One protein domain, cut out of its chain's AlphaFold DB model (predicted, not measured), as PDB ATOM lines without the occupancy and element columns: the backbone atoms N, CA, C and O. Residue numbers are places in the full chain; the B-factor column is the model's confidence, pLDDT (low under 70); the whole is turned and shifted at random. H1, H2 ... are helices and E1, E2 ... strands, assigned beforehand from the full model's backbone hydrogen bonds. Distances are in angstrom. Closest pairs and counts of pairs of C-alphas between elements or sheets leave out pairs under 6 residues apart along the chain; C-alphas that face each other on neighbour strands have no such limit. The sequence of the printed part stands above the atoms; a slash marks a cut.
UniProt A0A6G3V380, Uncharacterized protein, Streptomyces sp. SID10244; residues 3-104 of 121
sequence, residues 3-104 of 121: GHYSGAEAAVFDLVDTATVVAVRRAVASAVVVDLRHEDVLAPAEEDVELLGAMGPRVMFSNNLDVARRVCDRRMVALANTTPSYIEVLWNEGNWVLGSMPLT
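Overview. This is residues 3 to 104 of the 121 residues of an uncharacterized protein of Streptomyces sp. SID10244 (UniProt A0A6G3V380). What does the whole look like? One strongly twisted sheet of eight strands runs across the whole domain, and two short helices, H1 and H2, pack by its E4, E6 and E5 end, while the E1, E2 and E3 end has no helix near it. What are the parts and the size? The printed part has 102 residues with eight named strands and two named helices, in the order E1 E2 E3 E4 E5 E6 H1 H2 E7 E8, of mixed class. The sheet's order is E1 - E2 - E3 - E8 - E7 - E4 - E6 - E5, all antiparallel. The whole is compact, with a radius of gyration of the C-alphas of 13.4 A, and rounded, spanning 34 by 30 by 27 A.

Along the chain. Where are the strands? E2, residues 8 to 15, is 22.1 A long, E3, 19 to 25, is 19.4 A, and E8, 96 to 101, is 16.5 A, ending at C-alpha 101 (146.212, 165.492, 215.868). E1 is residues 3 to 5, beginning at C-alpha 3 (137.473, 163.748, 198.775); E7 is 89 to 93, E4 34 to 38, E6 58 to 62 and E5 50 to 54. Where are the helices? H1, residues 65 to 71, is 10.0 A long, and H2, 74 to 82, is 12.2 A.

Arrangement. How do the strands pair? E1 E2 E3 is a meander, each strand the antiparallel neighbour of the one before, with N 5 and O 8 at 2.8 A and N 13 and O 21 at 2.9 A. E8 pairs with E3, N 22 and O 99 at 2.9 A, and with E7, N 98 and O 91 at 2.8 A. E4 pairs with E7, N 36 and O 90 at 2.8 A, and with E6, N 37 and O 59 at 2.9 A; E6 and E5 are a hairpin, N 52 and O 60 at 2.8 A. How do the helices stand? H1 is on the sheet at a height of 9.1 A, only just over E6 alone, slantwise to the strands at 41 degrees to E6 on the local plane; its closest C-alphas to E5 are Leu 65 and Leu 52, 6.2 A. H2 only grazes the sheet with residues 77 to 81, and the C-alphas of Ala 80 and Arg 58 of E6 are closest, 6.3 A. In H2 every O i to N i+4 pair is within hydrogen-bond range, in H1 2 of 3. Is there a crossover? E6, H1 H2 and E7 form a split strand-helix-strand unit, two strands running the same way with E4 between them, and its crossover is left-handed.

Size, cuts and confidence. How far does it reach? The C-alphas farthest apart, Asp 17 and Arg 70, are 35.8 A apart. Are there cuts, long links or weak places? The printed part has no cut; the link from E4 to E5, 11 residues, is long. The mean pLDDT of the printed part is 95.7, and no printed residue is under 70.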
ATOM      1  N   GLY A   3     138.905 163.767 199.035       96.38
ATOM      2  CA  GLY A   3     137.473 163.748 198.775       96.38
ATOM      3  C   GLY A   3     136.831 165.116 198.947       96.38
ATOM      4  O   GLY A   3     137.468 166.143 198.726       96.38
ATOM      5  N   HIS A   4     135.553 165.119 199.321       96.44
ATOM      6  CA  HIS A   4     134.811 166.335 199.629       96.44
ATOM      7  C   HIS A   4     134.125 166.202 200.990       96.44
ATOM      8  O   HIS A   4     133.555 165.156 201.289       96.44
ATOM      9  N   TYR A   5     134.134 167.275 201.779       95.50
ATOM     10  CA  TYR A   5     133.420 167.395 203.047       95.50
ATOM     11  C   TYR A   5     132.537 168.643 203.007       95.50
ATOM     12  O   TYR A   5     133.019 169.749 202.761       95.50
ATOM     13  N   SER A   6     131.224 168.469 203.189       93.81
ATOM     14  CA  SER A   6     130.241 169.567 203.140       93.81
ATOM     15  C   SER A   6     130.381 170.483 201.905       93.81
ATOM     16  O   SER A   6     130.247 171.703 201.995       93.81
ATOM     17  N   GLY A   7     130.677 169.887 200.743       94.25
ATOM     18  CA  GLY A   7     130.809 170.581 199.455       94.25
ATOM     19  C   GLY A   7     132.171 171.229 199.173       94.25
ATOM     20  O   GLY A   7     132.343 171.791 198.095       94.25
ATOM     21  N   ALA A   8     133.138 171.145 200.090       95.88
ATOM     22  CA  ALA A   8     134.511 171.609 199.885       95.88
ATOM     23  C   ALA A   8     135.465 170.428 199.683       95.88
ATOM     24  O   ALA A   8     135.246 169.365 200.261       95.88
ATOM     25  N   GLU A   9     136.525 170.603 198.892       97.69
ATOM     26  CA  GLU A   9     137.596 169.604 198.795       97.69
ATOM     27  C   GLU A   9     138.227 169.374 200.172       97.69
ATOM     28  O   GLU A   9     138.459 170.324 200.924       97.69
ATOM     29  N   ALA A  10     138.509 168.115 200.492       98.00
ATOM     30  CA  ALA A  10     139.077 167.719 201.767       98.00
ATOM     31  C   ALA A  10     140.140 166.632 201.597       98.00
ATOM     32  O   ALA A  10     140.040 165.768 200.721       98.00
ATOM     33  N   ALA A  11     141.143 166.660 202.466       97.94
ATOM     34  CA  ALA A  11     142.196 165.663 202.534       97.94
ATOM     35  C   ALA A  11     142.394 165.200 203.978       97.94
ATOM     36  O   ALA A  11     142.283 165.988 204.911       97.94
ATOM     37  N   VAL A  12     142.709 163.920 204.140       98.06
ATOM     38  CA  VAL A  12     143.140 163.319 205.407       98.06
ATOM     39  C   VAL A  12     144.392 162.512 205.120       98.06
ATOM     40  O   VAL A  12     144.368 161.661 204.226       98.06
ATOM     41  N   PHE A  13     145.489 162.768 205.812       97.88
ATOM     42  CA  PHE A  13     146.745 162.061 205.578       97.88
ATOM     43  C   PHE A  13     147.625 162.079 206.820       97.88
ATOM     44  O   PHE A  13     147.547 162.999 207.628       97.88
ATOM     45  N   ASP A  14     148.490 161.080 206.933       98.19
ATOM     46  CA  ASP A  14     149.453 161.000 208.020       98.19
ATOM     47  C   ASP A  14     150.794 161.596 207.593       98.19
ATOM     48  O   ASP A  14     151.302 161.337 206.498       98.19
ATOM     49  N   LEU A  15     151.384 162.372 208.493       95.75
ATOM     50  CA  LEU A  15     152.804 162.665 208.513       95.75
ATOM     51  C   LEU A  15     153.481 161.535 209.286       95.75
ATOM     52  O   LEU A  15     153.182 161.326 210.464       95.75
ATOM     53  N   VAL A  16     154.360 160.797 208.606       93.31
ATOM     54  CA  VAL A  16     155.001 159.583 209.132       93.31
ATOM     55  C   VAL A  16     155.569 159.833 210.530       93.31
ATOM     56  O   VAL A  16     156.308 160.794 210.741       93.31
ATOM     57  N   ASP A  17     155.168 158.980 211.477       92.06
ATOM     58  CA  ASP A  17     155.571 158.998 212.890       92.06
ATOM     59  C   ASP A  17     155.350 160.337 213.622       92.06
ATOM     60  O   ASP A  17     155.923 160.564 214.685       92.06
ATOM     61  N   THR A  18     154.520 161.227 213.067       94.12
ATOM     62  CA  THR A  18     154.349 162.598 213.561       94.12
ATOM     63  C   THR A  18     152.900 162.889 213.935       94.12
ATOM     64  O   THR A  18     152.607 163.112 215.105       94.12
ATOM     65  N   ALA A  19     151.982 162.900 212.964       97.50
ATOM     66  CA  ALA A  19     150.611 163.359 213.183       97.50
ATOM     67  C   ALA A  19     149.663 162.916 212.068       97.50
ATOM     68  O   ALA A  19     150.086 162.712 210.931       97.50
ATOM     69  N   THR A  20     148.371 162.854 212.372       98.62
ATOM     70  CA  THR A  20     147.309 162.801 211.364       98.62
ATOM     71  C   THR A  20     146.825 164.219 211.074       98.62
ATOM     72  O   THR A  20     146.480 164.974 211.984       98.62
ATOM     73  N   VAL A  21     146.784 164.582 209.793       98.56
ATOM     74  CA  VAL A  21     146.363 165.898 209.307       98.56
ATOM     75  C   VAL A  21     145.039 165.776 208.567       98.56
ATOM     76  O   VAL A  21     144.891 164.955 207.659       98.56
ATOM     77  N   VAL A  22     144.089 166.638 208.918       98.38
ATOM     78  CA  VAL A  22     142.842 166.853 208.176       98.38
ATOM     79  C   VAL A  22     142.855 168.258 207.589       98.38
ATOM     80  O   VAL A  22     143.247 169.213 208.251       98.38
ATOM     81  N   ALA A  23     142.448 168.400 206.334       98.25
ATOM     82  CA  ALA A  23     142.494 169.667 205.619       98.25
ATOM     83  C   ALA A  23     141.215 169.882 204.815       98.25
ATOM     84  O   ALA A  23     140.730 168.962 204.158       98.25
ATOM     85  N   VAL A  24     140.694 171.109 204.831       98.19
ATOM     86  CA  VAL A  24     139.532 171.532 204.043       98.19
ATOM     87  C   VAL A  24     139.901 172.758 203.221       98.19
ATOM     88  O   VAL A  24     140.503 173.714 203.717       98.19
ATOM     89  N   ARG A  25     139.539 172.734 201.940       96.88
ATOM     90  CA  ARG A  25     139.805 173.830 201.017       96.88
ATOM     91  C   ARG A  25     138.817 174.969 201.240       96.88
ATOM     92  O   ARG A  25     137.606 174.762 201.301       96.88
ATOM     93  N   ARG A  26     139.328 176.195 201.287       93.06
ATOM     94  CA  ARG A  26     138.536 177.431 201.279       93.06
ATOM     95  C   ARG A  26     138.527 178.071 199.894       93.06
ATOM     96  O   ARG A  26     139.410 177.837 199.071       93.06
ATOM     97  N   ALA A  27     137.520 178.903 199.643       90.38
ATOM     98  CA  ALA A  27     137.321 179.540 198.342       90.38
ATOM     99  C   ALA A  27     138.383 180.603 198.006       90.38
ATOM    100  O   ALA A  27     138.659 180.841 196.833       90.38
ATOM    101  N   VAL A  28     138.953 181.257 199.023       90.69
ATOM    102  CA  VAL A  28     139.873 182.388 198.857       90.69
ATOM    103  C   VAL A  28     141.111 182.171 199.711       90.69
ATOM    104  O   VAL A  28     140.995 181.909 200.908       90.69
ATOM    105  N   ALA A  29     142.293 182.306 199.111       91.88
ATOM    106  CA  ALA A  29     143.544 182.286 199.852       91.88
ATOM    107  C   ALA A  29     143.683 183.518 200.756       91.88
ATOM    108  O   ALA A  29     143.309 184.628 200.380       91.88
ATOM    109  N   SER A  30     144.301 183.335 201.918       89.94
ATOM    110  CA  SER A  30     144.736 184.415 202.802       89.94
ATOM    111  C   SER A  30     146.251 184.391 202.899       89.94
ATOM    112  O   SER A  30     146.835 183.337 203.143       89.94
ATOM    113  N   ALA A  31     146.864 185.564 202.743       91.50
ATOM    114  CA  ALA A  31     148.268 185.788 203.083       91.50
ATOM    115  C   ALA A  31     148.480 185.928 204.601       91.50
ATOM    116  O   ALA A  31     149.607 185.839 205.079       91.50
ATOM    117  N   VAL A  32     147.400 186.152 205.360       93.38
ATOM    118  CA  VAL A  32     147.440 186.147 206.822       93.38
ATOM    119  C   VAL A  32     147.335 184.714 207.315       93.38
ATOM    120  O   VAL A  32     146.377 184.012 206.971       93.38
ATOM    121  N   VAL A  33     148.312 184.319 208.122       94.50
ATOM    122  CA  VAL A  33     148.355 183.055 208.850       94.50
ATOM    123  C   VAL A  33     147.700 183.261 210.204       94.50
ATOM    124  O   VAL A  33     148.018 184.212 210.915       94.50
ATOM    125  N   VAL A  34     146.787 182.368 210.554       95.12
ATOM    126  CA  VAL A  34     146.293 182.169 211.911       95.12
ATOM    127  C   VAL A  34     146.700 180.757 212.292       95.12
ATOM    128  O   VAL A  34     146.326 179.815 211.597       95.12
ATOM    129  N   ASP A  35     147.468 180.627 213.365       97.06
ATOM    130  CA  ASP A  35     147.902 179.357 213.944       97.06
ATOM    131  C   ASP A  35     147.374 179.308 215.381       97.06
ATOM    132  O   ASP A  35     147.626 180.209 216.182       97.06
ATOM    133  N   LEU A  36     146.547 178.314 215.682       97.69
ATOM    134  CA  LEU A  36     145.877 178.141 216.959       97.69
ATOM    135  C   LEU A  36     146.242 176.772 217.531       97.69
ATOM    136  O   LEU A  36     145.756 175.738 217.067       97.69
ATOM    137  N   ARG A  37     147.056 176.771 218.585       98.19
ATOM    138  CA  ARG A  37     147.584 175.550 219.211       98.19
ATOM    139  C   ARG A  37     146.939 175.294 220.555       98.19
ATOM    140  O   ARG A  37     146.598 176.245 221.248       98.19
ATOM    141  N   HIS A  38     146.771 174.033 220.933       98.31
ATOM    142  CA  HIS A  38     146.492 173.664 222.319       98.31
ATOM    143  C   HIS A  38     147.636 174.143 223.226       98.31
ATOM    144  O   HIS A  38     148.784 174.182 222.794       98.31
ATOM    145  N   GLU A  39     147.335 174.537 224.463       96.75
ATOM    146  CA  GLU A  39     148.315 175.155 225.372       96.75
ATOM    147  C   GLU A  39     149.507 174.248 225.731       96.75
ATOM    148  O   GLU A  39     150.594 174.749 226.007       96.75
ATOM    149  N   ASP A  40     149.323 172.928 225.648       95.62
ATOM    150  CA  ASP A  40     150.376 171.925 225.875       95.62
ATOM    151  C   ASP A  40     151.286 171.686 224.652       95.62
ATOM    152  O   ASP A  40     152.233 170.902 224.718       95.62
ATOM    153  N   VAL A  41     151.003 172.335 223.520       96.81
ATOM    154  CA  VAL A  41     151.762 172.182 222.274       96.81
ATOM    155  C   VAL A  41     152.788 173.304 222.165       96.81
ATOM    156  O   VAL A  41     152.507 174.466 222.464       96.81
ATOM    157  N   LEU A  42     153.992 172.966 221.697       95.94
ATOM    158  CA  LEU A  42     155.052 173.947 221.479       95.94
ATOM    159  C   LEU A  42     154.591 175.062 220.530       95.94
ATOM    160  O   LEU A  42     153.881 174.822 219.546       95.94
ATOM    161  N   ALA A  43     155.050 176.280 220.813       95.12
ATOM    162  CA  ALA A  43     154.882 177.415 219.915       95.12
ATOM    163  C   ALA A  43     155.445 177.098 218.509       95.12
ATOM    164  O   ALA A  43     156.317 176.228 218.387       95.12
ATOM    165  N   PRO A  44     154.956 177.777 217.453       94.38
ATOM    166  CA  PRO A  44     155.540 177.687 216.116       94.38
ATOM    167  C   PRO A  44     157.058 177.863 216.152       94.38
ATOM    168  O   PRO A  44     157.574 178.691 216.903       94.38
ATOM    169  N   ALA A  45     157.764 177.045 215.371       92.62
ATOM    170  CA  ALA A  45     159.214 177.169 215.221       92.62
ATOM    171  C   ALA A  45     159.568 178.263 214.202       92.62
ATOM    172  O   ALA A  45     160.694 178.754 214.170       92.62
ATOM    173  N   GLU A  46     158.604 178.610 213.358       91.06
ATOM    174  CA  GLU A  46     158.678 179.637 212.343       91.06
ATOM    175  C   GLU A  46     158.787 181.030 212.978       91.06
ATOM    176  O   GLU A  46     158.042 181.386 213.890       91.06
ATOM    177  N   GLU A  47     159.718 181.842 212.475       91.12
ATOM    178  CA  GLU A  47     159.974 183.197 212.986       91.12
ATOM    179  C   GLU A  47     159.039 184.261 212.381       91.12
ATOM    180  O   GLU A  47     159.086 185.425 212.775       91.12
ATOM    181  N   ASP A  48     158.206 183.892 211.404       92.88
ATOM    182  CA  ASP A  48     157.323 184.811 210.678       92.88
ATOM    183  C   ASP A  48     155.934 184.969 211.316       92.88
ATOM    184  O   ASP A  48     155.083 185.678 210.774       92.88
ATOM    185  N   VAL A  49     155.706 184.356 212.480       96.31
ATOM    186  CA  VAL A  49     154.482 184.496 213.273       96.31
ATOM    187  C   VAL A  49     154.784 184.997 214.681       96.31
ATOM    188  O   VAL A  49     155.761 184.618 215.319       96.31
ATOM    189  N   GLU A  50     153.896 185.838 215.200       97.38
ATOM    190  CA  GLU A  50     154.004 186.418 216.535       97.38
ATOM    191  C   GLU A  50     152.852 185.950 217.429       97.38
ATOM    192  O   GLU A  50     151.737 185.705 216.962       97.38
ATOM    193  N   LEU A  51     153.106 185.859 218.737       97.19
ATOM    194  CA  LEU A  51     152.089 185.533 219.736       97.19
ATOM    195  C   LEU A  51     151.036 186.646 219.814       97.19
ATOM    196  O   LEU A  51     151.340 187.782 220.176       97.19
ATOM    197  N   LEU A  52     149.773 186.294 219.570       96.81
ATOM    198  CA  LEU A  52     148.648 187.186 219.828       96.81
ATOM    199  C   LEU A  52     148.153 187.076 221.276       96.81
ATOM    200  O   LEU A  52     147.875 188.095 221.910       96.81
ATOM    201  N   GLY A  53     148.015 185.849 221.782       96.06
ATOM    202  CA  GLY A  53     147.567 185.582 223.148       96.06
ATOM    203  C   GLY A  53     146.738 184.308 223.296       96.06
ATOM    204  O   GLY A  53     146.520 183.563 222.340       96.06
ATOM    205  N   ALA A  54     146.279 184.069 224.524       95.44
ATOM    206  CA  ALA A  54     145.471 182.907 224.875       95.44
ATOM    207  C   ALA A  54     143.992 183.078 224.489       95.44
ATOM    208  O   ALA A  54     143.427 184.173 224.548       95.44
ATOM    209  N   MET A  55     143.354 181.963 224.144       93.25
ATOM    210  CA  MET A  55     141.949 181.844 223.784       93.25
ATOM    211  C   MET A  55     141.384 180.523 224.322       93.25
ATOM    212  O   MET A  55     141.328 179.516 223.620       93.25
ATOM    213  N   GLY A  56     140.964 180.526 225.589       92.00
ATOM    214  CA  GLY A  56     140.591 179.287 226.278       92.00
ATOM    215  C   GLY A  56     141.825 178.398 226.497       92.00
ATOM    216  O   GLY A  56     142.861 178.944 226.871       92.00
ATOM    217  N   PRO A  57     141.757 177.082 226.223       96.62
ATOM    218  CA  PRO A  57     142.889 176.154 226.360       96.62
ATOM    219  C   PRO A  57     143.865 176.221 225.171       96.62
ATOM    220  O   PRO A  57     144.559 175.255 224.855       96.62
ATOM    221  N   ARG A  58     143.849 177.324 224.413       97.94
ATOM    222  CA  ARG A  58     144.602 177.473 223.165       97.94
ATOM    223  C   ARG A  58     145.345 178.789 223.103       97.94
ATOM    224  O   ARG A  58     144.937 179.772 223.713       97.94
ATOM    225  N   VAL A  59     146.407 178.823 222.314       97.75
ATOM    226  CA  VAL A  59     147.259 179.990 222.095       97.75
ATOM    227  C   VAL A  59     147.281 180.312 220.608       97.75
ATOM    228  O   VAL A  59     147.471 179.420 219.784       97.75
ATOM    229  N   MET A  60     147.048 181.581 220.268       97.19
ATOM    230  CA  MET A  60     147.021 182.052 218.886       97.19
ATOM    231  C   MET A  60     148.316 182.768 218.506       97.19
ATOM    232  O   MET A  60     148.772 183.662 219.223       97.19
ATOM    233  N   PHE A  61     148.820 182.438 217.324       97.69
ATOM    234  CA  PHE A  61     149.937 183.074 216.642       97.69
ATOM    235  C   PHE A  61     149.497 183.564 215.261       97.69
ATOM    236  O   PHE A  61     148.555 183.034 214.662       97.69
ATOM    237  N   SER A  62     150.147 184.609 214.754       97.19
ATOM    238  CA  SER A  62     149.859 185.133 213.421       97.19
ATOM    239  C   SER A  62     150.999 185.980 212.869       97.19
ATOM    240  O   SER A  62     151.669 186.683 213.617       97.19
ATOM    241  N   ASN A  63     151.148 185.989 211.544       96.75
ATOM    242  CA  ASN A  63     152.045 186.903 210.829       96.75
ATOM    243  C   ASN A  63     151.465 188.326 210.667       96.75
ATOM    244  O   ASN A  63     152.096 189.206 210.082       96.75
ATOM    245  N   ASN A  64     150.233 188.561 211.132       96.75
ATOM    246  CA  ASN A  64     149.599 189.874 211.140       96.75
ATOM    247  C   ASN A  64     148.627 189.996 212.323       96.75
ATOM    248  O   ASN A  64     147.433 189.700 212.214       96.75
ATOM    249  N   LEU A  65     149.136 190.487 213.457       96.56
ATOM    250  CA  LEU A  65     148.368 190.599 214.700       96.56
ATOM    251  C   LEU A  65     147.131 191.503 214.575       96.56
ATOM    252  O   LEU A  65     146.116 191.247 215.221       96.56
ATOM    253  N   ASP A  66     147.171 192.541 213.740       95.31
ATOM    254  CA  ASP A  66     146.041 193.460 213.579       95.31
ATOM    255  C   ASP A  66     144.874 192.829 212.824       95.31
ATOM    256  O   ASP A  66     143.712 193.072 213.167       95.31
ATOM    257  N   VAL A  67     145.159 192.000 211.818       93.75
ATOM    258  CA  VAL A  67     144.128 191.210 211.137       93.75
ATOM    259  C   VAL A  67     143.656 190.071 212.037       93.75
ATOM    260  O   VAL A  67     142.447 189.878 212.170       93.75
ATOM    261  N   ALA A  68     144.572 189.378 212.721       93.31
ATOM    262  CA  ALA A  68     144.235 188.288 213.634       93.31
ATOM    263  C   ALA A  68     143.275 188.740 214.753       93.31
ATOM    264  O   ALA A  68     142.251 188.109 215.000       93.31
ATOM    265  N   ARG A  69     143.504 189.918 215.352       93.75
ATOM    266  CA  ARG A  69     142.594 190.507 216.356       93.75
ATOM    267  C   ARG A  69     141.158 190.666 215.866       93.75
ATOM    268  O   ARG A  69     140.235 190.581 216.671       93.75
ATOM    269  N   ARG A  70     140.951 190.905 214.567       91.62
ATOM    270  CA  ARG A  70     139.609 191.074 213.987       91.62
ATOM    271  C   ARG A  70     138.877 189.749 213.818       91.62
ATOM    272  O   ARG A  70     137.650 189.753 213.855       91.62
ATOM    273  N   VAL A  71     139.604 188.645 213.633       88.38
ATOM    274  CA  VAL A  71     139.013 187.300 213.533       88.38
ATOM    275  C   VAL A  71     138.834 186.630 214.896       88.38
ATOM    276  O   VAL A  71     138.065 185.680 214.995       88.38
ATOM    277  N   CYS A  72     139.460 187.150 215.960       90.31
ATOM    278  CA  CYS A  72     139.234 186.752 217.356       90.31
ATOM    279  C   CYS A  72     137.863 187.203 217.894       90.31
ATOM    280  O   CYS A  72     137.761 187.881 218.918       90.31
ATOM    281  N   ASP A  73     136.792 186.849 217.192       92.06
ATOM    282  CA  ASP A  73     135.424 187.143 217.586       92.06
ATOM    283  C   ASP A  73     134.858 186.076 218.545       92.06
ATOM    284  O   ASP A  73     135.518 185.110 218.939       92.06
ATOM    285  N   ARG A  74     133.583 186.227 218.929       93.31
ATOM    286  CA  ARG A  74     132.907 185.257 219.806       93.31
ATOM    287  C   ARG A  74     132.858 183.844 219.221       93.31
ATOM    288  O   ARG A  74     132.815 182.889 219.993       93.31
ATOM    289  N   ARG A  75     132.812 183.694 217.894       94.12
ATOM    290  CA  ARG A  75     132.748 182.383 217.236       94.12
ATOM    291  C   ARG A  75     134.102 181.697 217.298       94.12
ATOM    292  O   ARG A  75     134.136 180.518 217.630       94.12
ATOM    293  N   MET A  76     135.183 182.438 217.067       94.56
ATOM    294  CA  MET A  76     136.546 181.934 217.207       94.56
ATOM    295  C   MET A  76     136.837 181.514 218.653       94.56
ATOM    296  O   MET A  76     137.310 180.407 218.886       94.56
ATOM    297  N   VAL A  77     136.439 182.328 219.638       94.50
ATOM    298  CA  VAL A  77     136.562 181.966 221.063       94.50
ATOM    299  C   VAL A  77     135.765 180.703 221.388       94.50
ATOM    300  O   VAL A  77     136.272 179.808 222.062       94.50
ATOM    301  N   ALA A  78     134.520 180.599 220.917       95.94
ATOM    302  CA  ALA A  78     133.707 179.408 221.144       95.94
ATOM    303  C   ALA A  78     134.321 178.164 220.486       95.94
ATOM    304  O   ALA A  78     134.337 177.101 221.101       95.94
ATOM    305  N   LEU A  79     134.850 178.295 219.266       96.62
ATOM    306  CA  LEU A  79     135.564 177.221 218.585       96.62
ATOM    307  C   LEU A  79     136.770 176.782 219.419       96.62
ATOM    308  O   LEU A  79     136.828 175.626 219.813       96.62
ATOM    309  N   ALA A  80     137.654 177.707 219.796       96.12
ATOM    310  CA  ALA A  80     138.857 177.397 220.565       96.12
ATOM    311  C   ALA A  80     138.573 176.648 221.882       96.12
ATOM    312  O   ALA A  80     139.308 175.727 222.230       96.12
ATOM    313  N   ASN A  81     137.482 176.996 222.576       96.31
ATOM    314  CA  ASN A  81     137.059 176.339 223.819       96.31
ATOM    315  C   ASN A  81     136.367 174.982 223.617       96.31
ATOM    316  O   ASN A  81     136.329 174.183 224.546       96.31
ATOM    317  N   THR A  82     135.759 174.744 222.453       96.94
ATOM    318  CA  THR A  82     134.990 173.515 222.184       96.94
ATOM    319  C   THR A  82     135.763 172.500 221.356       96.94
ATOM    320  O   THR A  82     135.401 171.325 221.361       96.94
ATOM    321  N   THR A  83     136.826 172.924 220.669       98.25
ATOM    322  CA  THR A  83     137.707 172.029 219.928       98.25
ATOM    323  C   THR A  83     138.405 171.066 220.894       98.25
ATOM    324  O   THR A  83     139.157 171.535 221.757       98.25
ATOM    325  N   PRO A  84     138.233 169.741 220.725       98.12
ATOM    326  CA  PRO A  84     138.880 168.735 221.562       98.12
ATOM    327  C   PRO A  84     140.397 168.909 221.652       98.12
ATOM    328  O   PRO A  84     141.041 169.300 220.678       98.12
ATOM    329  N   SER A  85     140.978 168.579 222.806       97.81
ATOM    330  CA  SER A  85     142.418 168.737 223.058       97.81
ATOM    331  C   SER A  85     143.296 167.878 222.147       97.81
ATOM    332  O   SER A  85     144.399 168.298 221.820       97.81
ATOM    333  N   TYR A  86     142.797 166.728 221.674       97.75
ATOM    334  CA  TYR A  86     143.526 165.891 220.715       97.75
ATOM    335  C   TYR A  86     143.716 166.568 219.351       97.75
ATOM    336  O   TYR A  86     144.583 166.153 218.595       97.75
ATOM    337  N   ILE A  87     142.934 167.601 219.015       98.50
ATOM    338  CA  ILE A  87     143.221 168.463 217.865       98.50
ATOM    339  C   ILE A  87     144.215 169.512 218.352       98.50
ATOM    340  O   ILE A  87     143.846 170.545 218.911       98.50
ATOM    341  N   GLU A  88     145.489 169.208 218.189       98.31
ATOM    342  CA  GLU A  88     146.603 169.933 218.790       98.31
ATOM    343  C   GLU A  88     146.855 171.277 218.108       98.31
ATOM    344  O   GLU A  88     147.093 172.273 218.788       98.31
ATOM    345  N   VAL A  89     146.740 171.336 216.781       98.25
ATOM    346  CA  VAL A  89     147.037 172.540 215.987       98.25
ATOM    347  C   VAL A  89     145.945 172.761 214.950       98.25
ATOM    348  O   VAL A  89     145.539 171.819 214.277       98.25
ATOM    349  N   LEU A  90     145.490 174.005 214.804       98.25
ATOM    350  CA  LEU A  90     144.638 174.474 213.713       98.25
ATOM    351  C   LEU A  90     145.340 175.628 213.006       98.25
ATOM    352  O   LEU A  90     145.739 176.583 213.666       98.25
ATOM    353  N   TRP A  91     145.471 175.584 211.683       97.06
ATOM    354  CA  TRP A  91     146.093 176.684 210.946       97.06
ATOM    355  C   TRP A  91     145.547 176.833 209.533       97.06
ATOM    356  O   TRP A  91     144.821 175.975 209.028       97.06
ATOM    357  N   ASN A  92     145.877 177.947 208.883       95.50
ATOM    358  CA  ASN A  92     145.571 178.154 207.475       95.50
ATOM    359  C   ASN A  92     146.831 178.379 206.646       95.50
ATOM    360  O   ASN A  92     147.703 179.158 207.021       95.50
ATOM    361  N   GLU A  93     146.842 177.825 205.441       90.50
ATOM    362  CA  GLU A  93     147.936 177.983 204.491       90.50
ATOM    363  C   GLU A  93     147.388 178.012 203.063       90.50
ATOM    364  O   GLU A  93     146.677 177.108 202.619       90.50
ATOM    365  N   GLY A  94     147.665 179.093 202.328       90.94
ATOM    366  CA  GLY A  94     147.150 179.267 200.970       90.94
ATOM    367  C   GLY A  94     145.625 179.105 200.906       90.94
ATOM    368  O   GLY A  94     144.885 179.835 201.569       90.94
ATOM    369  N   ASN A  95     145.145 178.143 200.114       94.81
ATOM    370  CA  ASN A  95     143.717 177.823 199.970       94.81
ATOM    371  C   ASN A  95     143.213 176.758 200.952       94.81
ATOM    372  O   ASN A  95     142.095 176.278 200.789       94.81
ATOM    373  N   TRP A  96     144.008 176.376 201.944       97.19
ATOM    374  CA  TRP A  96     143.683 175.300 202.865       97.19
ATOM    375  C   TRP A  96     143.599 175.799 204.292       97.19
ATOM    376  O   TRP A  96     144.258 176.759 204.699       97.19
ATOM    377  N   VAL A  97     142.756 175.109 205.034       97.69
ATOM    378  CA  VAL A  97     142.653 175.196 206.476       97.69
ATOM    379  C   VAL A  97     142.848 173.786 206.990       97.69
ATOM    380  O   VAL A  97     142.342 172.841 206.383       97.69
ATOM    381  N   LEU A  98     143.652 173.641 208.031       98.31
ATOM    382  CA  LEU A  98     144.207 172.372 208.454       98.31
ATOM    383  C   LEU A  98     144.060 172.201 209.959       98.31
ATOM    384  O   LEU A  98     144.013 173.174 210.716       98.31
ATOM    385  N   GLY A  99     143.995 170.942 210.366       98.38
ATOM    386  CA  GLY A  99     144.023 170.501 211.745       98.38
ATOM    387  C   GLY A  99     144.964 169.315 211.878       98.38
ATOM    388  O   GLY A  99     144.945 168.418 211.038       98.38
ATOM    389  N   SER A 100     145.780 169.323 212.925       98.38
ATOM    390  CA  SER A 100     146.710 168.245 213.260       98.38
ATOM    391  C   SER A 100     146.314 167.612 214.586       98.38
ATOM    392  O   SER A 100     145.908 168.315 215.513       98.38
ATOM    393  N   MET A 101     146.447 166.294 214.668       98.38
ATOM    394  CA  MET A 101     146.212 165.492 215.868       98.38
ATOM    395  C   MET A 101     147.220 164.339 215.941       98.38
ATOM    396  O   MET A 101     147.825 164.010 214.914       98.38
ATOM    397  N   PRO A 102     147.390 163.681 217.103       98.00
ATOM    398  CA  PRO A 102     148.180 162.459 217.189       98.00
ATOM    399  C   PRO A 102     147.730 161.424 216.158       98.00
ATOM    400  O   PRO A 102     146.546 161.358 215.817       98.00
ATOM    401  N   LEU A 103     148.675 160.610 215.677       98.19
ATOM    402  CA  LEU A 103     148.399 159.571 214.684       98.19
ATOM    403  C   LEU A 103     147.185 158.731 215.083       98.19
ATOM    404  O   LEU A 103     147.146 158.146 216.169       98.19
ATOM    405  N   THR A 104     146.197 158.668 214.196       97.44
ATOM    406  CA  THR A 104     144.930 158.007 214.485       97.44
ATOM    407  C   THR A 104     144.297 157.396 213.244       97.44
ATOM    408  O   THR A 104     144.444 157.869 212.121       97.44
TER     409      THR A 104